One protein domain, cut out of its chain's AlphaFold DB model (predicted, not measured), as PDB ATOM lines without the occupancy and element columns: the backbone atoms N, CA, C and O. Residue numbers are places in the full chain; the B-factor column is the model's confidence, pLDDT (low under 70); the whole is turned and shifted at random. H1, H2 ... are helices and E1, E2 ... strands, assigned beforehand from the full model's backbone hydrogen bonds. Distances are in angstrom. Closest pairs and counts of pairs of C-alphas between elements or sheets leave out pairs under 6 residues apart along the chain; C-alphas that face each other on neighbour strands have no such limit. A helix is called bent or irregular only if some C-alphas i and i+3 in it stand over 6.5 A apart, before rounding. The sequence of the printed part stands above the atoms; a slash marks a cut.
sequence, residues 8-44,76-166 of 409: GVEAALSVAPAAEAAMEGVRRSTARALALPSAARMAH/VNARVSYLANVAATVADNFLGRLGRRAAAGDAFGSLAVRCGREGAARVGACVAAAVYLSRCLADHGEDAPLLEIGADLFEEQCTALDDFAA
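This is residues 8 to 44 and 76 to 166 of the 409 residues of the protein "Hypothetical protein" of Mantoniella antarctica (UniProt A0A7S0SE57). A long rod of four helices, H2, H3, H5 and H7, forms an up-and-down bundle, each helix running against the one before it. H1 lengthens the H2 side toward one end and packs on H5, and H4 crosses H5 at that same end, while E1 and the short H6 lie toward the other end of the rod. The printed part has 128 residues with seven named helices and one named strand, in the order H1, H2, E1, H3, H4, H5, H6, H7, and its class is mostly helix. It is only just loose, close to compact, with a radius of gyration of the C-alphas of 17.0 A and spans of 60 by 26 by 19 A.

H1, residues 8 to 13, begins at C-alpha 8 at (8.068, -40.876, 28.684). H2, residues 16 to 35, is 28.5 A long. E1 is residues 41 to 43. H3, residues 78 to 102, begins at C-alpha 78 at (-4.936, -45.166, -14.820) and is 35.3 A long; it is neither bent nor irregular, but only just: C-alphas 85 and 88 are 6.2 A apart. H4 is residues 105 to 112. H5, residues 117 to 141, is 35.5 A long. H6 is residues 144 to 147. H7, residues 155 to 166, is 16.2 A long and ends at C-alpha 166 at (5.804, -26.173, 10.939).

H5 is the hub, touching five helices. It touches H7 at a shallow tilt of 20 degrees, opposite ways, the closest C-alphas being those of Ser 134 and Cys 158, 4.6 A apart. With residues 122 to 130 alone it touches H3, opposite ways at 12 degrees, closest at Ala 102 and Val 123, 5.1 A between C-alphas. With residues 128 to 137 alone it touches H2, the same way at 23 degrees, C-alphas 19 and 129 being closest at 5.6 A. With residues 118 to 125 alone it touches H1, C-alphas 12 and 125 being closest at 5.5 A. H4 is about perpendicular to H5, only just, at 71 degrees, and touches it closest at C-alphas 107 and 119, 3.9 A apart. H2 and H3 touch, opposite ways at 12 degrees, with C-alphas 26 and 87 closest at 4.9 A. H3 touches H7 closest at C-alphas 91 and 157, 6.7 A apart. H2 and H7 are apart. H6 is close to H2 but not clearly touching, with C-alphas 34 and 145 closest at 7.7 A. E1 pairs with no named strand, but its residues 41 to 42 pair antiparallel with residues 76 to 77. Every O i to N i+4 pair is within hydrogen-bond range in H2, H4, H5 and H7, against 1 of 2 in H1 and 18 of 21 in H3; H6 is too short for such a pair.

The two C-alphas farthest apart, those of Ala 39 and Arg 114, are 60.3 A apart. Residues 45 to 75 are not printed, and C-alphas 44 and 76 are 5.9 A apart across this cut. Of the links that are printed whole, that from H6 to H7 is short and the others are tight. The mean pLDDT of the printed part is 81.3, and residues 8 to 16, 42 to 44 and 105 to 115 are under 70.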
ATOM      1  N   GLY A   8       7.760 -41.996  29.583       36.16
ATOM      2  CA  GLY A   8       8.068 -40.876  28.684       36.16
ATOM      3  C   GLY A   8       8.840 -41.278  27.421       36.16
ATOM      4  O   GLY A   8       8.777 -40.570  26.419       36.16
ATOM      5  N   VAL A   9       9.561 -42.404  27.459       39.12
ATOM      6  CA  VAL A   9      10.413 -42.869  26.348       39.12
ATOM      7  C   VAL A   9       9.630 -43.777  25.395       39.12
ATOM      8  O   VAL A   9       9.821 -43.701  24.183       39.12
ATOM      9  N   GLU A  10       8.675 -44.562  25.904       32.16
ATOM     10  CA  GLU A  10       7.824 -45.424  25.069       32.16
ATOM     11  C   GLU A  10       6.873 -44.638  24.152       32.16
ATOM     12  O   GLU A  10       6.648 -45.037  23.009       32.16
ATOM     13  N   ALA A  11       6.367 -43.479  24.584       40.03
ATOM     14  CA  ALA A  11       5.472 -42.661  23.759       40.03
ATOM     15  C   ALA A  11       6.190 -41.947  22.595       40.03
ATOM     16  O   ALA A  11       5.575 -41.693  21.558       40.03
ATOM     17  N   ALA A  12       7.487 -41.647  22.741       37.44
ATOM     18  CA  ALA A  12       8.310 -41.075  21.671       37.44
ATOM     19  C   ALA A  12       8.680 -42.123  20.603       37.44
ATOM     20  O   ALA A  12       8.840 -41.787  19.432       37.44
ATOM     21  N   LEU A  13       8.745 -43.402  20.989       39.34
ATOM     22  CA  LEU A  13       9.005 -44.532  20.091       39.34
ATOM     23  C   LEU A  13       7.744 -45.062  19.389       39.34
ATOM     24  O   LEU A  13       7.861 -45.767  18.392       39.34
ATOM     25  N   SER A  14       6.537 -44.717  19.848       48.22
ATOM     26  CA  SER A  14       5.295 -45.307  19.319       48.22
ATOM     27  C   SER A  14       4.834 -44.735  17.971       48.22
ATOM     28  O   SER A  14       3.845 -45.212  17.415       48.22
ATOM     29  N   VAL A  15       5.475 -43.677  17.466       53.72
ATOM     30  CA  VAL A  15       5.013 -42.953  16.270       53.72
ATOM     31  C   VAL A  15       5.831 -43.282  15.014       53.72
ATOM     32  O   VAL A  15       5.263 -43.295  13.922       53.72
ATOM     33  N   ALA A  16       7.099 -43.680  15.163       62.88
ATOM     34  CA  ALA A  16       7.891 -44.227  14.057       62.88
ATOM     35  C   ALA A  16       7.239 -45.480  13.416       62.88
ATOM     36  O   ALA A  16       7.057 -45.474  12.201       62.88
ATOM     37  N   PRO A  17       6.717 -46.467  14.181       77.25
ATOM     38  CA  PRO A  17       6.030 -47.627  13.602       77.25
ATOM     39  C   PRO A  17       4.743 -47.264  12.849       77.25
ATOM     40  O   PRO A  17       4.360 -47.931  11.891       77.25
ATOM     41  N   ALA A  18       4.044 -46.206  13.279       82.31
ATOM     42  CA  ALA A  18       2.802 -45.774  12.646       82.31
ATOM     43  C   ALA A  18       3.060 -45.051  11.314       82.31
ATOM     44  O   ALA A  18       2.317 -45.263  10.356       82.31
ATOM     45  N   ALA A  19       4.110 -44.227  11.250       86.50
ATOM     46  CA  ALA A  19       4.538 -43.574  10.017       86.50
ATOM     47  C   ALA A  19       5.139 -44.584   9.021       86.50
ATOM     48  O   ALA A  19       4.823 -44.533   7.836       86.50
ATOM     49  N   GLU A  20       5.908 -45.566   9.501       88.81
ATOM     50  CA  GLU A  20       6.386 -46.697   8.694       88.81
ATOM     51  C   GLU A  20       5.229 -47.521   8.113       88.81
ATOM     52  O   GLU A  20       5.231 -47.844   6.927       88.81
ATOM     53  N   ALA A  21       4.199 -47.815   8.913       88.88
ATOM     54  CA  ALA A  21       3.009 -48.516   8.433       88.88
ATOM     55  C   ALA A  21       2.235 -47.707   7.376       88.88
ATOM     56  O   ALA A  21       1.699 -48.291   6.431       88.88
ATOM     57  N   ALA A  22       2.185 -46.376   7.513       90.19
ATOM     58  CA  ALA A  22       1.612 -45.498   6.496       90.19
ATOM     59  C   ALA A  22       2.432 -45.546   5.195       90.19
ATOM     60  O   ALA A  22       1.853 -45.790   4.136       90.19
ATOM     61  N   MET A  23       3.764 -45.432   5.276       92.38
ATOM     62  CA  MET A  23       4.657 -45.574   4.116       92.38
ATOM     63  C   MET A  23       4.534 -46.934   3.438       92.38
ATOM     64  O   MET A  23       4.503 -47.018   2.215       92.38
ATOM     65  N   GLU A  24       4.431 -48.014   4.202       92.00
ATOM     66  CA  GLU A  24       4.225 -49.350   3.650       92.00
ATOM     67  C   GLU A  24       2.872 -49.462   2.924       92.00
ATOM     68  O   GLU A  24       2.769 -50.091   1.869       92.00
ATOM     69  N   GLY A  25       1.830 -48.799   3.435       90.50
ATOM     70  CA  GLY A  25       0.551 -48.654   2.739       90.50
ATOM     71  C   GLY A  25       0.683 -47.904   1.408       90.50
ATOM     72  O   GLY A  25       0.108 -48.338   0.404       90.50
ATOM     73  N   VAL A  26       1.482 -46.833   1.380       91.00
ATOM     74  CA  VAL A  26       1.801 -46.077   0.158       91.00
ATOM     75  C   VAL A  26       2.561 -46.962  -0.829       91.00
ATOM     76  O   VAL A  26       2.095 -47.143  -1.950       91.00
ATOM     77  N   ARG A  27       3.642 -47.626  -0.405       92.31
ATOM     78  CA  ARG A  27       4.455 -48.524  -1.249       92.31
ATOM     79  C   ARG A  27       3.641 -49.650  -1.871       92.31
ATOM     80  O   ARG A  27       3.754 -49.908  -3.068       92.31
ATOM     81  N   ARG A  28       2.766 -50.300  -1.095       91.44
ATOM     82  CA  ARG A  28       1.856 -51.335  -1.623       91.44
ATOM     83  C   ARG A  28       0.887 -50.770  -2.652       91.44
ATOM     84  O   ARG A  28       0.578 -51.444  -3.633       91.44
ATOM     85  N   SER A  29       0.400 -49.552  -2.432       88.31
ATOM     86  CA  SER A  29      -0.489 -48.863  -3.368       88.31
ATOM     87  C   SER A  29       0.253 -48.485  -4.650       88.31
ATOM     88  O   SER A  29      -0.256 -48.743  -5.739       88.31
ATOM     89  N   THR A  30       1.491 -48.003  -4.546       88.81
ATOM     90  CA  THR A  30       2.371 -47.748  -5.690       88.81
ATOM     91  C   THR A  30       2.667 -49.017  -6.485       88.81
ATOM     92  O   THR A  30       2.518 -49.017  -7.703       88.81
ATOM     93  N   ALA A  31       3.013 -50.125  -5.825       89.69
ATOM     94  CA  ALA A  31       3.275 -51.397  -6.499       89.69
ATOM     95  C   ALA A  31       2.051 -51.887  -7.294       89.69
ATOM     96  O   ALA A  31       2.181 -52.384  -8.413       89.69
ATOM     97  N   ARG A  32       0.843 -51.692  -6.748       87.75
ATOM     98  CA  ARG A  32      -0.411 -51.980  -7.460       87.75
ATOM     99  C   ARG A  32      -0.630 -51.049  -8.648       87.75
ATOM    100  O   ARG A  32      -1.056 -51.526  -9.694       87.75
ATOM    101  N   ALA A  33      -0.318 -49.761  -8.512       86.81
ATOM    102  CA  ALA A  33      -0.402 -48.810  -9.617       86.81
ATOM    103  C   ALA A  33       0.548 -49.197 -10.761       86.81
ATOM    104  O   ALA A  33       0.143 -49.220 -11.918       86.81
ATOM    105  N   LEU A  34       1.787 -49.579 -10.442       86.56
ATOM    106  CA  LEU A  34       2.784 -50.016 -11.422       86.56
ATOM    107  C   LEU A  34       2.386 -51.311 -12.146       86.56
ATOM    108  O   LEU A  34       2.706 -51.475 -13.324       86.56
ATOM    109  N   ALA A  35       1.641 -52.195 -11.478       88.69
ATOM    110  CA  ALA A  35       1.100 -53.413 -12.078       88.69
ATOM    111  C   ALA A  35      -0.033 -53.151 -13.093       88.69
ATOM    112  O   ALA A  35      -0.342 -54.032 -13.898       88.69
ATOM    113  N   LEU A  36      -0.653 -51.963 -13.091       85.19
ATOM    114  CA  LEU A  36      -1.636 -51.599 -14.113       85.19
ATOM    115  C   LEU A  36      -0.941 -51.421 -15.472       85.19
ATOM    116  O   LEU A  36       0.177 -50.908 -15.513       85.19
ATOM    117  N   PRO A  37      -1.575 -51.770 -16.604       82.38
ATOM    118  CA  PRO A  37      -0.996 -51.524 -17.925       82.38
ATOM    119  C   PRO A  37      -0.714 -50.030 -18.155       82.38
ATOM    120  O   PRO A  37      -1.560 -49.190 -17.855       82.38
ATOM    121  N   SER A  38       0.444 -49.678 -18.723       73.81
ATOM    122  CA  SER A  38       0.842 -48.276 -18.968       73.81
ATOM    123  C   SER A  38      -0.086 -47.534 -19.935       73.81
ATOM    124  O   SER A  38      -0.235 -46.318 -19.835       73.81
ATOM    125  N   ALA A  39      -0.739 -48.272 -20.837       74.31
ATOM    126  CA  ALA A  39      -1.731 -47.762 -21.779       74.31
ATOM    127  C   ALA A  39      -3.159 -47.709 -21.205       74.31
ATOM    128  O   ALA A  39      -4.071 -47.251 -21.892       74.31
ATOM    129  N   ALA A  40      -3.389 -48.185 -19.975       77.12
ATOM    130  CA  ALA A  40      -4.712 -48.141 -19.370       77.12
ATOM    131  C   ALA A  40      -5.113 -46.687 -19.086       77.12
ATOM    132  O   ALA A  40      -4.393 -45.923 -18.436       77.12
ATOM    133  N   ARG A  41      -6.291 -46.310 -19.575       76.69
ATOM    134  CA  ARG A  41      -6.867 -44.975 -19.431       76.69
ATOM    135  C   ARG A  41      -8.152 -45.069 -18.617       76.69
ATOM    136  O   ARG A  41      -8.971 -45.951 -18.870       76.69
ATOM    137  N   MET A  42      -8.326 -44.178 -17.648       66.38
ATOM    138  CA  MET A  42      -9.570 -44.043 -16.887       66.38
ATOM    139  C   MET A  42     -10.278 -42.754 -17.286       66.38
ATOM    140  O   MET A  42      -9.626 -41.751 -17.563       66.38
ATOM    141  N   ALA A  43     -11.613 -42.786 -17.313       62.81
ATOM    142  CA  ALA A  43     -12.405 -41.571 -17.463       62.81
ATOM    143  C   ALA A  43     -12.070 -40.612 -16.313       62.81
ATOM    144  O   ALA A  43     -12.060 -41.039 -15.154       62.81
ATOM    145  N   HIS A  44     -11.785 -39.350 -16.631       50.31
ATOM    146  CA  HIS A  44     -11.542 -38.305 -15.648       50.31
ATOM    147  C   HIS A  44     -12.814 -38.104 -14.812       50.31
ATOM    148  O   HIS A  44     -13.742 -37.391 -15.187       50.31
ATOM    149  N   VAL A  76      -7.371 -39.778 -18.108       72.44
ATOM    150  CA  VAL A  76      -6.104 -39.770 -17.363       72.44
ATOM    151  C   VAL A  76      -5.471 -41.158 -17.398       72.44
ATOM    152  O   VAL A  76      -6.157 -42.182 -17.485       72.44
ATOM    153  N   ASN A  77      -4.139 -41.213 -17.338       81.69
ATOM    154  CA  ASN A  77      -3.428 -42.470 -17.119       81.69
ATOM    155  C   ASN A  77      -3.960 -43.150 -15.840       81.69
ATOM    156  O   ASN A  77      -3.978 -42.540 -14.770       81.69
ATOM    157  N   ALA A  78      -4.384 -44.412 -15.944       81.69
ATOM    158  CA  ALA A  78      -4.936 -45.166 -14.820       81.69
ATOM    159  C   ALA A  78      -3.951 -45.270 -13.644       81.69
ATOM    160  O   ALA A  78      -4.376 -45.286 -12.493       81.69
ATOM    161  N   ARG A  79      -2.638 -45.290 -13.922       83.62
ATOM    162  CA  ARG A  79      -1.583 -45.287 -12.902       83.62
ATOM    163  C   ARG A  79      -1.561 -43.973 -12.127       83.62
ATOM    164  O   ARG A  79      -1.600 -44.007 -10.904       83.62
ATOM    165  N   VAL A  80      -1.579 -42.838 -12.830       82.44
ATOM    166  CA  VAL A  80      -1.608 -41.491 -12.223       82.44
ATOM    167  C   VAL A  80      -2.874 -41.316 -11.387       82.44
ATOM    168  O   VAL A  80      -2.803 -40.943 -10.221       82.44
ATOM    169  N   SER A  81      -4.034 -41.677 -11.945       81.81
ATOM    170  CA  SER A  81      -5.311 -41.579 -11.232       81.81
ATOM    171  C   SER A  81      -5.360 -42.486  -9.997       81.81
ATOM    172  O   SER A  81      -5.869 -42.078  -8.956       81.81
ATOM    173  N   TYR A  82      -4.805 -43.701 -10.062       85.06
ATOM    174  CA  TYR A  82      -4.735 -44.593  -8.903       85.06
ATOM    175  C   TYR A  82      -3.788 -44.056  -7.821       85.06
ATOM    176  O   TYR A  82      -4.113 -44.120  -6.637       85.06
ATOM    177  N   LEU A  83      -2.627 -43.513  -8.199       85.06
ATOM    178  CA  LEU A  83      -1.687 -42.921  -7.246       85.06
ATOM    179  C   LEU A  83      -2.312 -41.725  -6.518       85.06
ATOM    180  O   LEU A  83      -2.307 -41.711  -5.287       85.06
ATOM    181  N   ALA A  84      -2.946 -40.810  -7.254       81.00
ATOM    182  CA  ALA A  84      -3.623 -39.646  -6.684       81.00
ATOM    183  C   ALA A  84      -4.815 -40.018  -5.780       81.00
ATOM    184  O   ALA A  84      -5.034 -39.394  -4.752       81.00
ATOM    185  N   ASN A  85      -5.580 -41.063  -6.115       82.19
ATOM    186  CA  ASN A  85      -6.794 -41.413  -5.361       82.19
ATOM    187  C   ASN A  85      -6.594 -42.467  -4.263       82.19
ATOM    188  O   ASN A  85      -7.496 -42.696  -3.458       82.19
ATOM    189  N   VAL A  86      -5.474 -43.194  -4.269       84.31
ATOM    190  CA  VAL A  86      -5.255 -44.314  -3.340       84.31
ATOM    191  C   VAL A  86      -3.967 -44.136  -2.557       84.31
ATOM    192  O   VAL A  86      -3.995 -44.232  -1.334       84.31
ATOM    193  N   ALA A  87      -2.842 -43.874  -3.228       82.38
ATOM    194  CA  ALA A  87      -1.562 -43.724  -2.541       82.38
ATOM    195  C   ALA A  87      -1.513 -42.410  -1.744       82.38
ATOM    196  O   ALA A  87      -1.239 -42.449  -0.544       82.38
ATOM    197  N   ALA A  88      -1.876 -41.283  -2.362       84.88
ATOM    198  CA  ALA A  88      -1.951 -39.986  -1.683       84.88
ATOM    199  C   ALA A  88      -2.964 -39.997  -0.523       84.88
ATOM    200  O   ALA A  88      -2.641 -39.610   0.598       84.88
ATOM    201  N   THR A  89      -4.136 -40.605  -0.725       88.19
ATOM    202  CA  THR A  89      -5.175 -40.707   0.311       88.19
ATOM    203  C   THR A  89      -4.728 -41.477   1.561       88.19
ATOM    204  O   THR A  89      -5.252 -41.242   2.654       88.19
ATOM    205  N   VAL A  90      -3.763 -42.402   1.464       89.12
ATOM    206  CA  VAL A  90      -3.173 -43.045   2.654       89.12
ATOM    207  C   VAL A  90      -2.389 -42.027   3.486       89.12
ATOM    208  O   VAL A  90      -2.552 -42.001   4.712       89.12
ATOM    209  N   ALA A  91      -1.591 -41.176   2.837       89.19
ATOM    210  CA  ALA A  91      -0.849 -40.103   3.494       89.19
ATOM    211  C   ALA A  91      -1.800 -39.056   4.100       89.19
ATOM    212  O   ALA A  91      -1.664 -38.728   5.281       89.19
ATOM    213  N   ASP A  92      -2.837 -38.637   3.368       90.12
ATOM    214  CA  ASP A  92      -3.826 -37.658   3.845       90.12
ATOM    215  C   ASP A  92      -4.598 -38.164   5.070       90.12
ATOM    216  O   ASP A  92      -4.786 -37.460   6.066       90.12
ATOM    217  N   ASN A  93      -5.006 -39.436   5.052       91.38
ATOM    218  CA  ASN A  93      -5.669 -40.055   6.196       91.38
ATOM    219  C   ASN A  93      -4.754 -40.131   7.420       91.38
ATOM    220  O   ASN A  93      -5.217 -39.964   8.556       91.38
ATOM    221  N   PHE A  94      -3.465 -40.410   7.212       92.19
ATOM    222  CA  PHE A  94      -2.483 -40.408   8.287       92.19
ATOM    223  C   PHE A  94      -2.297 -38.999   8.855       92.19
ATOM    224  O   PHE A  94      -2.414 -38.823  10.071       92.19
ATOM    225  N   LEU A  95      -2.135 -37.992   7.997       92.31
ATOM    226  CA  LEU A  95      -2.070 -36.585   8.382       92.31
ATOM    227  C   LEU A  95      -3.306 -36.158   9.194       92.31
ATOM    228  O   LEU A  95      -3.179 -35.574  10.273       92.31
ATOM    229  N   GLY A  96      -4.511 -36.543   8.765       90.75
ATOM    230  CA  GLY A  96      -5.747 -36.289   9.509       90.75
ATOM    231  C   GLY A  96      -5.771 -36.945  10.900       90.75
ATOM    232  O   GLY A  96      -6.285 -36.367  11.865       90.75
ATOM    233  N   ARG A  97      -5.185 -38.141  11.050       91.75
ATOM    234  CA  ARG A  97      -5.021 -38.801  12.362       91.75
ATOM    235  C   ARG A  97      -4.000 -38.079  13.238       91.75
ATOM    236  O   ARG A  97      -4.260 -37.925  14.433       91.75
ATOM    237  N   LEU A  98      -2.886 -37.614  12.667       90.88
ATOM    238  CA  LEU A  98      -1.910 -36.786  13.381       90.88
ATOM    239  C   LEU A  98      -2.559 -35.496  13.890       90.88
ATOM    240  O   LEU A  98      -2.392 -35.161  15.060       90.88
ATOM    241  N   GLY A  99      -3.372 -34.833  13.060       87.69
ATOM    242  CA  GLY A  99      -4.138 -33.644  13.440       87.69
ATOM    243  C   GLY A  99      -5.029 -33.862  14.653       87.69
ATOM    244  O   GLY A  99      -4.908 -33.133  15.636       87.69
ATOM    245  N   ARG A 100      -5.857 -34.911  14.640       87.94
ATOM    246  CA  ARG A 100      -6.718 -35.238  15.790       87.94
ATOM    247  C   ARG A 100      -5.922 -35.582  17.048       87.94
ATOM    248  O   ARG A 100      -6.331 -35.221  18.146       87.94
ATOM    249  N   ARG A 101      -4.787 -36.274  16.907       86.12
ATOM    250  CA  ARG A 101      -3.938 -36.656  18.045       86.12
ATOM    251  C   ARG A 101      -3.221 -35.455  18.664       86.12
ATOM    252  O   ARG A 101      -3.151 -35.377  19.889       86.12
ATOM    253  N   ALA A 102      -2.703 -34.549  17.838       84.62
ATOM    254  CA  ALA A 102      -2.031 -33.335  18.287       84.62
ATOM    255  C   ALA A 102      -3.020 -32.343  18.927       84.62
ATOM    256  O   ALA A 102      -2.713 -31.757  19.961       84.62
ATOM    257  N   ALA A 103      -4.232 -32.232  18.372       82.12
ATOM    258  CA  ALA A 103      -5.296 -31.359  18.875       82.12
ATOM    259  C   ALA A 103      -6.138 -31.960  20.016       82.12
ATOM    260  O   ALA A 103      -7.092 -31.329  20.469       82.12
ATOM    261  N   ALA A 104      -5.828 -33.171  20.489       79.00
ATOM    262  CA  ALA A 104      -6.562 -33.777  21.594       79.00
ATOM    263  C   ALA A 104      -6.480 -32.881  22.845       79.00
ATOM    264  O   ALA A 104      -5.382 -32.476  23.241       79.00
ATOM    265  N   GLY A 105      -7.632 -32.600  23.469       64.69
ATOM    266  CA  GLY A 105      -7.772 -31.608  24.546       64.69
ATOM    267  C   GLY A 105      -6.774 -31.777  25.694       64.69
ATOM    268  O   GLY A 105      -6.222 -30.789  26.169       64.69
ATOM    269  N   ASP A 106      -6.443 -33.015  26.059       65.06
ATOM    270  CA  ASP A 106      -5.473 -33.304  27.122       65.06
ATOM    271  C   ASP A 106      -4.044 -32.872  26.760       65.06
ATOM    272  O   ASP A 106      -3.284 -32.433  27.619       65.06
ATOM    273  N   ALA A 107      -3.660 -32.968  25.483       61.16
ATOM    274  CA  ALA A 107      -2.333 -32.566  25.030       61.16
ATOM    275  C   ALA A 107      -2.222 -31.047  24.912       61.16
ATOM    276  O   ALA A 107      -1.259 -30.469  25.415       61.16
ATOM    277  N   PHE A 108      -3.222 -30.392  24.318       62.94
ATOM    278  CA  PHE A 108      -3.225 -28.936  24.183       62.94
ATOM    279  C   PHE A 108      -3.412 -28.231  25.537       62.94
ATOM    280  O   PHE A 108      -2.696 -27.283  25.850       62.94
ATOM    281  N   GLY A 109      -4.298 -28.746  26.394       61.75
ATOM    282  CA  GLY A 109      -4.484 -28.259  27.762       61.75
ATOM    283  C   GLY A 109      -3.237 -28.446  28.632       61.75
ATOM    284  O   GLY A 109      -2.882 -27.551  29.397       61.75
ATOM    285  N   SER A 110      -2.509 -29.558  28.461       69.38
ATOM    286  CA  SER A 110      -1.218 -29.783  29.127       69.38
ATOM    287  C   SER A 110      -0.172 -28.747  28.706       69.38
ATOM    288  O   SER A 110       0.563 -28.257  29.555       69.38
ATOM    289  N   LEU A 111      -0.120 -28.326  27.435       67.94
ATOM    290  CA  LEU A 111       0.834 -27.297  26.993       67.94
ATOM    291  C   LEU A 111       0.671 -25.975  27.759       67.94
ATOM    292  O   LEU A 111       1.681 -25.372  28.142       67.94
ATOM    293  N   ALA A 112      -0.578 -25.583  28.027       63.38
ATOM    294  CA  ALA A 112      -0.940 -24.352  28.730       63.38
ATOM    295  C   ALA A 112      -0.759 -24.422  30.260       63.38
ATOM    296  O   ALA A 112      -0.625 -23.386  30.906       63.38
ATOM    297  N   VAL A 113      -0.736 -25.620  30.858       60.88
ATOM    298  CA  VAL A 113      -0.773 -25.814  32.318       60.88
ATOM    299  C   VAL A 113       0.499 -26.515  32.827       60.88
ATOM    300  O   VAL A 113       1.003 -27.462  32.229       60.88
ATOM    301  N   ARG A 114       1.034 -26.084  33.982       62.97
ATOM    302  CA  ARG A 114       2.248 -26.656  34.618       62.97
ATOM    303  C   ARG A 114       3.477 -26.620  33.685       62.97
ATOM    304  O   ARG A 114       3.792 -25.563  33.145       62.97
ATOM    305  N   CYS A 115       4.199 -27.735  33.529       63.00
ATOM    306  CA  CYS A 115       5.425 -27.854  32.730       63.00
ATOM    307  C   CYS A 115       5.181 -28.252  31.262       63.00
ATOM    308  O   CYS A 115       6.112 -28.233  30.459       63.00
ATOM    309  N   GLY A 116       3.945 -28.641  30.915       71.50
ATOM    310  CA  GLY A 116       3.511 -29.035  29.570       71.50
ATOM    311  C   GLY A 116       4.304 -30.138  28.877       71.50
ATOM    312  O   GLY A 116       4.249 -30.254  27.654       71.50
ATOM    313  N   ARG A 117       5.042 -30.957  29.634       78.06
ATOM    314  CA  ARG A 117       5.941 -31.981  29.087       78.06
ATOM    315  C   ARG A 117       5.196 -33.084  28.331       78.06
ATOM    316  O   ARG A 117       5.652 -33.493  27.271       78.06
ATOM    317  N   GLU A 118       4.064 -33.549  28.852       79.38
ATOM    318  CA  GLU A 118       3.274 -34.625  28.234       79.38
ATOM    319  C   GLU A 118       2.621 -34.176  26.922       79.38
ATOM    320  O   GLU A 118       2.714 -34.874  25.909       79.38
ATOM    321  N   GLY A 119       2.024 -32.978  26.917       83.75
ATOM    322  CA  GLY A 119       1.506 -32.354  25.701       83.75
ATOM    323  C   GLY A 119       2.605 -32.136  24.662       83.75
ATOM    324  O   GLY A 119       2.447 -32.529  23.506       83.75
ATOM    325  N   ALA A 120       3.756 -31.603  25.088       86.12
ATOM    326  CA  ALA A 120       4.899 -31.374  24.209       86.12
ATOM    327  C   ALA A 120       5.445 -32.676  23.615       86.12
ATOM    328  O   ALA A 120       5.685 -32.730  22.414       86.12
ATOM    329  N   ALA A 121       5.581 -33.739  24.412       87.25
ATOM    330  CA  ALA A 121       6.035 -35.040  23.930       87.25
ATOM    331  C   ALA A 121       5.072 -35.633  22.890       87.25
ATOM    332  O   ALA A 121       5.512 -36.132  21.855       87.25
ATOM    333  N   ARG A 122       3.754 -35.537  23.118       87.19
ATOM    334  CA  ARG A 122       2.755 -36.041  22.165       87.19
ATOM    335  C   ARG A 122       2.796 -35.283  20.840       87.19
ATOM    336  O   ARG A 122       2.812 -35.917  19.786       87.19
ATOM    337  N   VAL A 123       2.809 -33.952  20.891       89.88
ATOM    338  CA  VAL A 123       2.891 -33.109  19.688       89.88
ATOM    339  C   VAL A 123       4.230 -33.317  18.981       89.88
ATOM    340  O   VAL A 123       4.247 -33.486  17.766       89.88
ATOM    341  N   GLY A 124       5.335 -33.394  19.726       90.12
ATOM    342  CA  GLY A 124       6.666 -33.675  19.189       90.12
ATOM    343  C   GLY A 124       6.736 -35.009  18.449       90.12
ATOM    344  O   GLY A 124       7.254 -35.067  17.338       90.12
ATOM    345  N   ALA A 125       6.108 -36.056  18.989       88.69
ATOM    346  CA  ALA A 125       6.006 -37.340  18.305       88.69
ATOM    347  C   ALA A 125       5.196 -37.234  16.996       88.69
ATOM    348  O   ALA A 125       5.598 -37.801  15.982       88.69
ATOM    349  N   CYS A 126       4.096 -36.470  16.975       91.56
ATOM    350  CA  CYS A 126       3.338 -36.204  15.745       91.56
ATOM    351  C   CYS A 126       4.152 -35.422  14.701       91.56
ATOM    352  O   CYS A 126       4.088 -35.757  13.521       91.56
ATOM    353  N   VAL A 127       4.924 -34.418  15.127       92.19
ATOM    354  CA  VAL A 127       5.842 -33.662  14.257       92.19
ATOM    355  C   VAL A 127       6.909 -34.591  13.676       92.19
ATOM    356  O   VAL A 127       7.121 -34.590  12.468       92.19
ATOM    357  N   ALA A 128       7.528 -35.435  14.505       90.06
ATOM    358  CA  ALA A 128       8.526 -36.403  14.055       90.06
ATOM    359  C   ALA A 128       7.950 -37.394  13.027       90.06
ATOM    360  O   ALA A 128       8.604 -37.674  12.026       90.06
ATOM    361  N   ALA A 129       6.713 -37.872  13.226       90.75
ATOM    362  CA  ALA A 129       6.001 -38.699  12.245       90.75
ATOM    363  C   ALA A 129       5.822 -37.994  10.904       90.75
ATOM    364  O   ALA A 129       6.036 -38.607   9.864       90.75
ATOM    365  N   ALA A 130       5.371 -36.738  10.943       92.69
ATOM    366  CA  ALA A 130       5.070 -35.974   9.743       92.69
ATOM    367  C   ALA A 130       6.341 -35.723   8.927       92.69
ATOM    368  O   ALA A 130       6.366 -36.029   7.741       92.69
ATOM    369  N   VAL A 131       7.419 -35.281   9.585       91.56
ATOM    370  CA  VAL A 131       8.724 -35.051   8.943       91.56
ATOM    371  C   VAL A 131       9.314 -36.351   8.396       91.56
ATOM    372  O   VAL A 131       9.853 -36.368   7.292       91.56
ATOM    373  N   TYR A 132       9.214 -37.452   9.147       90.69
ATOM    374  CA  TYR A 132       9.660 -38.761   8.672       90.69
ATOM    375  C   TYR A 132       8.885 -39.193   7.423       90.69
ATOM    376  O   TYR A 132       9.494 -39.558   6.422       90.69
ATOM    377  N   LEU A 133       7.551 -39.115   7.469       91.88
ATOM    378  CA  LEU A 133       6.696 -39.510   6.355       91.88
ATOM    379  C   LEU A 133       6.942 -38.635   5.120       91.88
ATOM    380  O   LEU A 133       7.066 -39.181   4.033       91.88
ATOM    381  N   SER A 134       7.068 -37.316   5.298       92.62
ATOM    382  CA  SER A 134       7.388 -36.357   4.231       92.62
ATOM    383  C   SER A 134       8.692 -36.731   3.523       92.62
ATOM    384  O   SER A 134       8.713 -36.924   2.312       92.62
ATOM    385  N   ARG A 135       9.767 -36.983   4.287       90.88
ATOM    386  CA  ARG A 135      11.052 -37.433   3.724       90.88
ATOM    387  C   ARG A 135      10.941 -38.754   2.982       90.88
ATOM    388  O   ARG A 135      11.431 -38.868   1.869       90.88
ATOM    389  N   CYS A 136      10.291 -39.746   3.584       91.12
ATOM    390  CA  CYS A 136      10.140 -41.045   2.945       91.12
ATOM    391  C   CYS A 136       9.266 -40.983   1.684       91.12
ATOM    392  O   CYS A 136       9.507 -41.761   0.767       91.12
ATOM    393  N   LEU A 137       8.267 -40.097   1.633       91.31
ATOM    394  CA  LEU A 137       7.458 -39.850   0.437       91.31
ATOM    395  C   LEU A 137       8.265 -39.149  -0.653       91.31
ATOM    396  O   LEU A 137       8.169 -39.562  -1.803       91.31
ATOM    397  N   ALA A 138       9.072 -38.149  -0.291       90.94
ATOM    398  CA  ALA A 138       9.971 -37.475  -1.219       90.94
ATOM    399  C   ALA A 138      10.985 -38.463  -1.816       90.94
ATOM    400  O   ALA A 138      11.048 -38.602  -3.031       90.94
ATOM    401  N   ASP A 139      11.681 -39.236  -0.974       90.94
ATOM    402  CA  ASP A 139      12.640 -40.255  -1.424       90.94
ATOM    403  C   ASP A 139      11.972 -41.308  -2.325       90.94
ATOM    404  O   ASP A 139      12.544 -41.732  -3.323       90.94
ATOM    405  N   HIS A 140      10.750 -41.727  -1.982       88.75
ATOM    406  CA  HIS A 140       9.978 -42.688  -2.775       88.75
ATOM    407  C   HIS A 140       9.509 -42.083  -4.105       88.75
ATOM    408  O   HIS A 140       9.470 -42.781  -5.109       88.75
ATOM    409  N   GLY A 141       9.174 -40.791  -4.143       85.94
ATOM    410  CA  GLY A 141       8.808 -40.070  -5.368       85.94
ATOM    411  C   GLY A 141       9.931 -40.019  -6.410       85.94
ATOM    412  O   GLY A 141       9.645 -40.019  -7.604       85.94
ATOM    413  N   GLU A 142      11.186 -40.064  -5.961       88.25
ATOM    414  CA  GLU A 142      12.387 -40.085  -6.805       88.25
ATOM    415  C   GLU A 142      12.735 -41.485  -7.355       88.25
ATOM    416  O   GLU A 142      13.710 -41.649  -8.096       88.25
ATOM    417  N   ASP A 143      11.954 -42.520  -7.027       88.50
ATOM    418  CA  ASP A 143      12.156 -43.855  -7.585       88.50
ATOM    419  C   ASP A 143      11.946 -43.838  -9.111       88.50
ATOM    420  O   ASP A 143      10.899 -43.427  -9.614       88.50
ATOM    421  N   ALA A 144      12.905 -44.385  -9.869       85.62
ATOM    422  CA  ALA A 144      12.855 -44.474 -11.336       85.62
ATOM    423  C   ALA A 144      11.487 -44.902 -11.931       85.62
ATOM    424  O   ALA A 144      11.006 -44.221 -12.837       85.62
ATOM    425  N   PRO A 145      10.807 -45.964 -11.441       83.69
ATOM    426  CA  PRO A 145       9.495 -46.350 -11.970       83.69
ATOM    427  C   PRO A 145       8.376 -45.326 -11.708       83.69
ATOM    428  O   PRO A 145       7.367 -45.344 -12.412       83.69
ATOM    429  N   LEU A 146       8.510 -44.470 -10.693       83.25
ATOM    430  CA  LEU A 146       7.564 -43.394 -10.397       83.25
ATOM    431  C   LEU A 146       7.847 -42.151 -11.242       83.25
ATOM    432  O   LEU A 146       6.908 -41.594 -11.805       83.25
ATOM    433  N   LEU A 147       9.120 -41.804 -11.441       85.31
ATOM    434  CA  LEU A 147       9.523 -40.725 -12.349       85.31
ATOM    435  C   LEU A 147       9.072 -40.976 -13.799       85.31
ATOM    436  O   LEU A 147       8.715 -40.039 -14.510       85.31
ATOM    437  N   GLU A 148       9.014 -42.240 -14.235       82.56
ATOM    438  CA  GLU A 148       8.438 -42.623 -15.535       82.56
ATOM    439  C   GLU A 148       6.922 -42.362 -15.643       82.56
ATOM    440  O   GLU A 148       6.391 -42.240 -16.750       82.56
ATOM    441  N   ILE A 149       6.205 -42.305 -14.515       81.50
ATOM    442  CA  ILE A 149       4.766 -42.007 -14.466       81.50
ATOM    443  C   ILE A 149       4.528 -40.494 -14.452       81.50
ATOM    444  O   ILE A 149       3.604 -40.021 -15.118       81.50
ATOM    445  N   GLY A 150       5.342 -39.751 -13.704       77.06
ATOM    446  CA  GLY A 150       5.293 -38.298 -13.614       77.06
ATOM    447  C   GLY A 150       6.243 -37.774 -12.540       77.06
ATOM    448  O   GLY A 150       6.517 -38.467 -11.563       77.06
ATOM    449  N   ALA A 151       6.730 -36.549 -12.723       74.31
ATOM    450  CA  ALA A 151       7.413 -35.825 -11.657       74.31
ATOM    451  C   ALA A 151       6.405 -35.411 -10.568       74.31
ATOM    452  O   ALA A 151       5.208 -35.299 -10.841       74.31
ATOM    453  N   ASP A 152       6.901 -35.204  -9.347       78.44
ATOM    454  CA  ASP A 152       6.183 -34.507  -8.269       78.44
ATOM    455  C   ASP A 152       4.869 -35.165  -7.797       78.44
ATOM    456  O   ASP A 152       4.001 -34.530  -7.201       78.44
ATOM    457  N   LEU A 153       4.724 -36.483  -7.989       80.94
ATOM    458  CA  LEU A 153       3.493 -37.236  -7.690       80.94
ATOM    459  C   LEU A 153       3.013 -37.155  -6.229       80.94
ATOM    460  O   LEU A 153       1.845 -37.443  -5.970       80.94
ATOM    461  N   PHE A 154       3.896 -36.808  -5.289       87.81
ATOM    462  CA  PHE A 154       3.591 -36.671  -3.860       87.81
ATOM    463  C   PHE A 154       3.916 -35.278  -3.296       87.81
ATOM    464  O   PHE A 154       3.918 -35.104  -2.077       87.81
ATOM    465  N   GLU A 155       4.203 -34.285  -4.147       89.50
ATOM    466  CA  GLU A 155       4.636 -32.945  -3.712       89.50
ATOM    467  C   GLU A 155       3.604 -32.271  -2.796       89.50
ATOM    468  O   GLU A 155       3.960 -31.703  -1.760       89.50
ATOM    469  N   GLU A 156       2.315 -32.395  -3.121       90.88
ATOM    470  CA  GLU A 156       1.221 -31.856  -2.307       90.88
ATOM    471  C   GLU A 156       1.195 -32.487  -0.905       90.88
ATOM    472  O   GLU A 156       1.076 -31.781   0.098       90.88
ATOM    473  N   GLN A 157       1.371 -33.808  -0.807       92.69
ATOM    474  CA  GLN A 157       1.363 -34.521   0.473       92.69
ATOM    475  C   GLN A 157       2.608 -34.196   1.305       92.69
ATOM    476  O   GLN A 157       2.493 -34.012   2.519       92.69
ATOM    477  N   CYS A 158       3.782 -34.092   0.670       93.25
ATOM    478  CA  CYS A 158       5.008 -33.632   1.325       93.25
ATOM    479  C   CYS A 158       4.819 -32.219   1.893       93.25
ATOM    480  O   CYS A 158       5.054 -31.998   3.082       93.25
ATOM    481  N   THR A 159       4.281 -31.298   1.087       95.31
ATOM    482  CA  THR A 159       3.985 -29.919   1.503       95.31
ATOM    483  C   THR A 159       3.008 -29.890   2.680       95.31
ATOM    484  O   THR A 159       3.278 -29.249   3.693       95.31
ATOM    485  N   ALA A 160       1.913 -30.652   2.619       94.88
ATOM    486  CA  ALA A 160       0.919 -30.705   3.689       94.88
ATOM    487  C   ALA A 160       1.479 -31.271   5.013       94.88
ATOM    488  O   ALA A 160       1.098 -30.824   6.103       94.88
ATOM    489  N   LEU A 161       2.386 -32.254   4.947       94.56
ATOM    490  CA  LEU A 161       3.077 -32.812   6.115       94.56
ATOM    491  C   LEU A 161       4.090 -31.825   6.711       94.56
ATOM    492  O   LEU A 161       4.166 -31.695   7.939       94.56
ATOM    493  N   ASP A 162       4.827 -31.111   5.865       94.69
ATOM    494  CA  ASP A 162       5.792 -30.096   6.285       94.69
ATOM    495  C   ASP A 162       5.091 -28.878   6.906       94.69
ATOM    496  O   ASP A 162       5.479 -28.429   7.989       94.69
ATOM    497  N   ASP A 163       3.989 -28.414   6.312       96.00
ATOM    498  CA  ASP A 163       3.137 -27.352   6.857       96.00
ATOM    499  C   ASP A 163       2.529 -27.753   8.203       96.00
ATOM    500  O   ASP A 163       2.493 -26.969   9.161       96.00
ATOM    501  N   PHE A 164       2.087 -29.008   8.323       95.19
ATOM    502  CA  PHE A 164       1.622 -29.555   9.589       95.19
ATOM    503  C   PHE A 164       2.713 -29.510  10.660       95.19
ATOM    504  O   PHE A 164       2.448 -29.068  11.786       95.19
ATOM    505  N   ALA A 165       3.924 -29.961  10.326       94.00
ATOM    506  CA  ALA A 165       5.061 -29.943  11.234       94.00
ATOM    507  C   ALA A 165       5.400 -28.506  11.654       94.00
ATOM    508  O   ALA A 165       5.481 -28.227  12.853       94.00
ATOM    509  N   ALA A 166       5.514 -27.583  10.696       95.12
ATOM    510  CA  ALA A 166       5.804 -26.173  10.939       95.12
ATOM    511  C   ALA A 166       4.768 -25.523  11.868       95.12
ATOM    512  O   ALA A 166       5.137 -24.893  12.863       95.12
TER     513      ALA A 166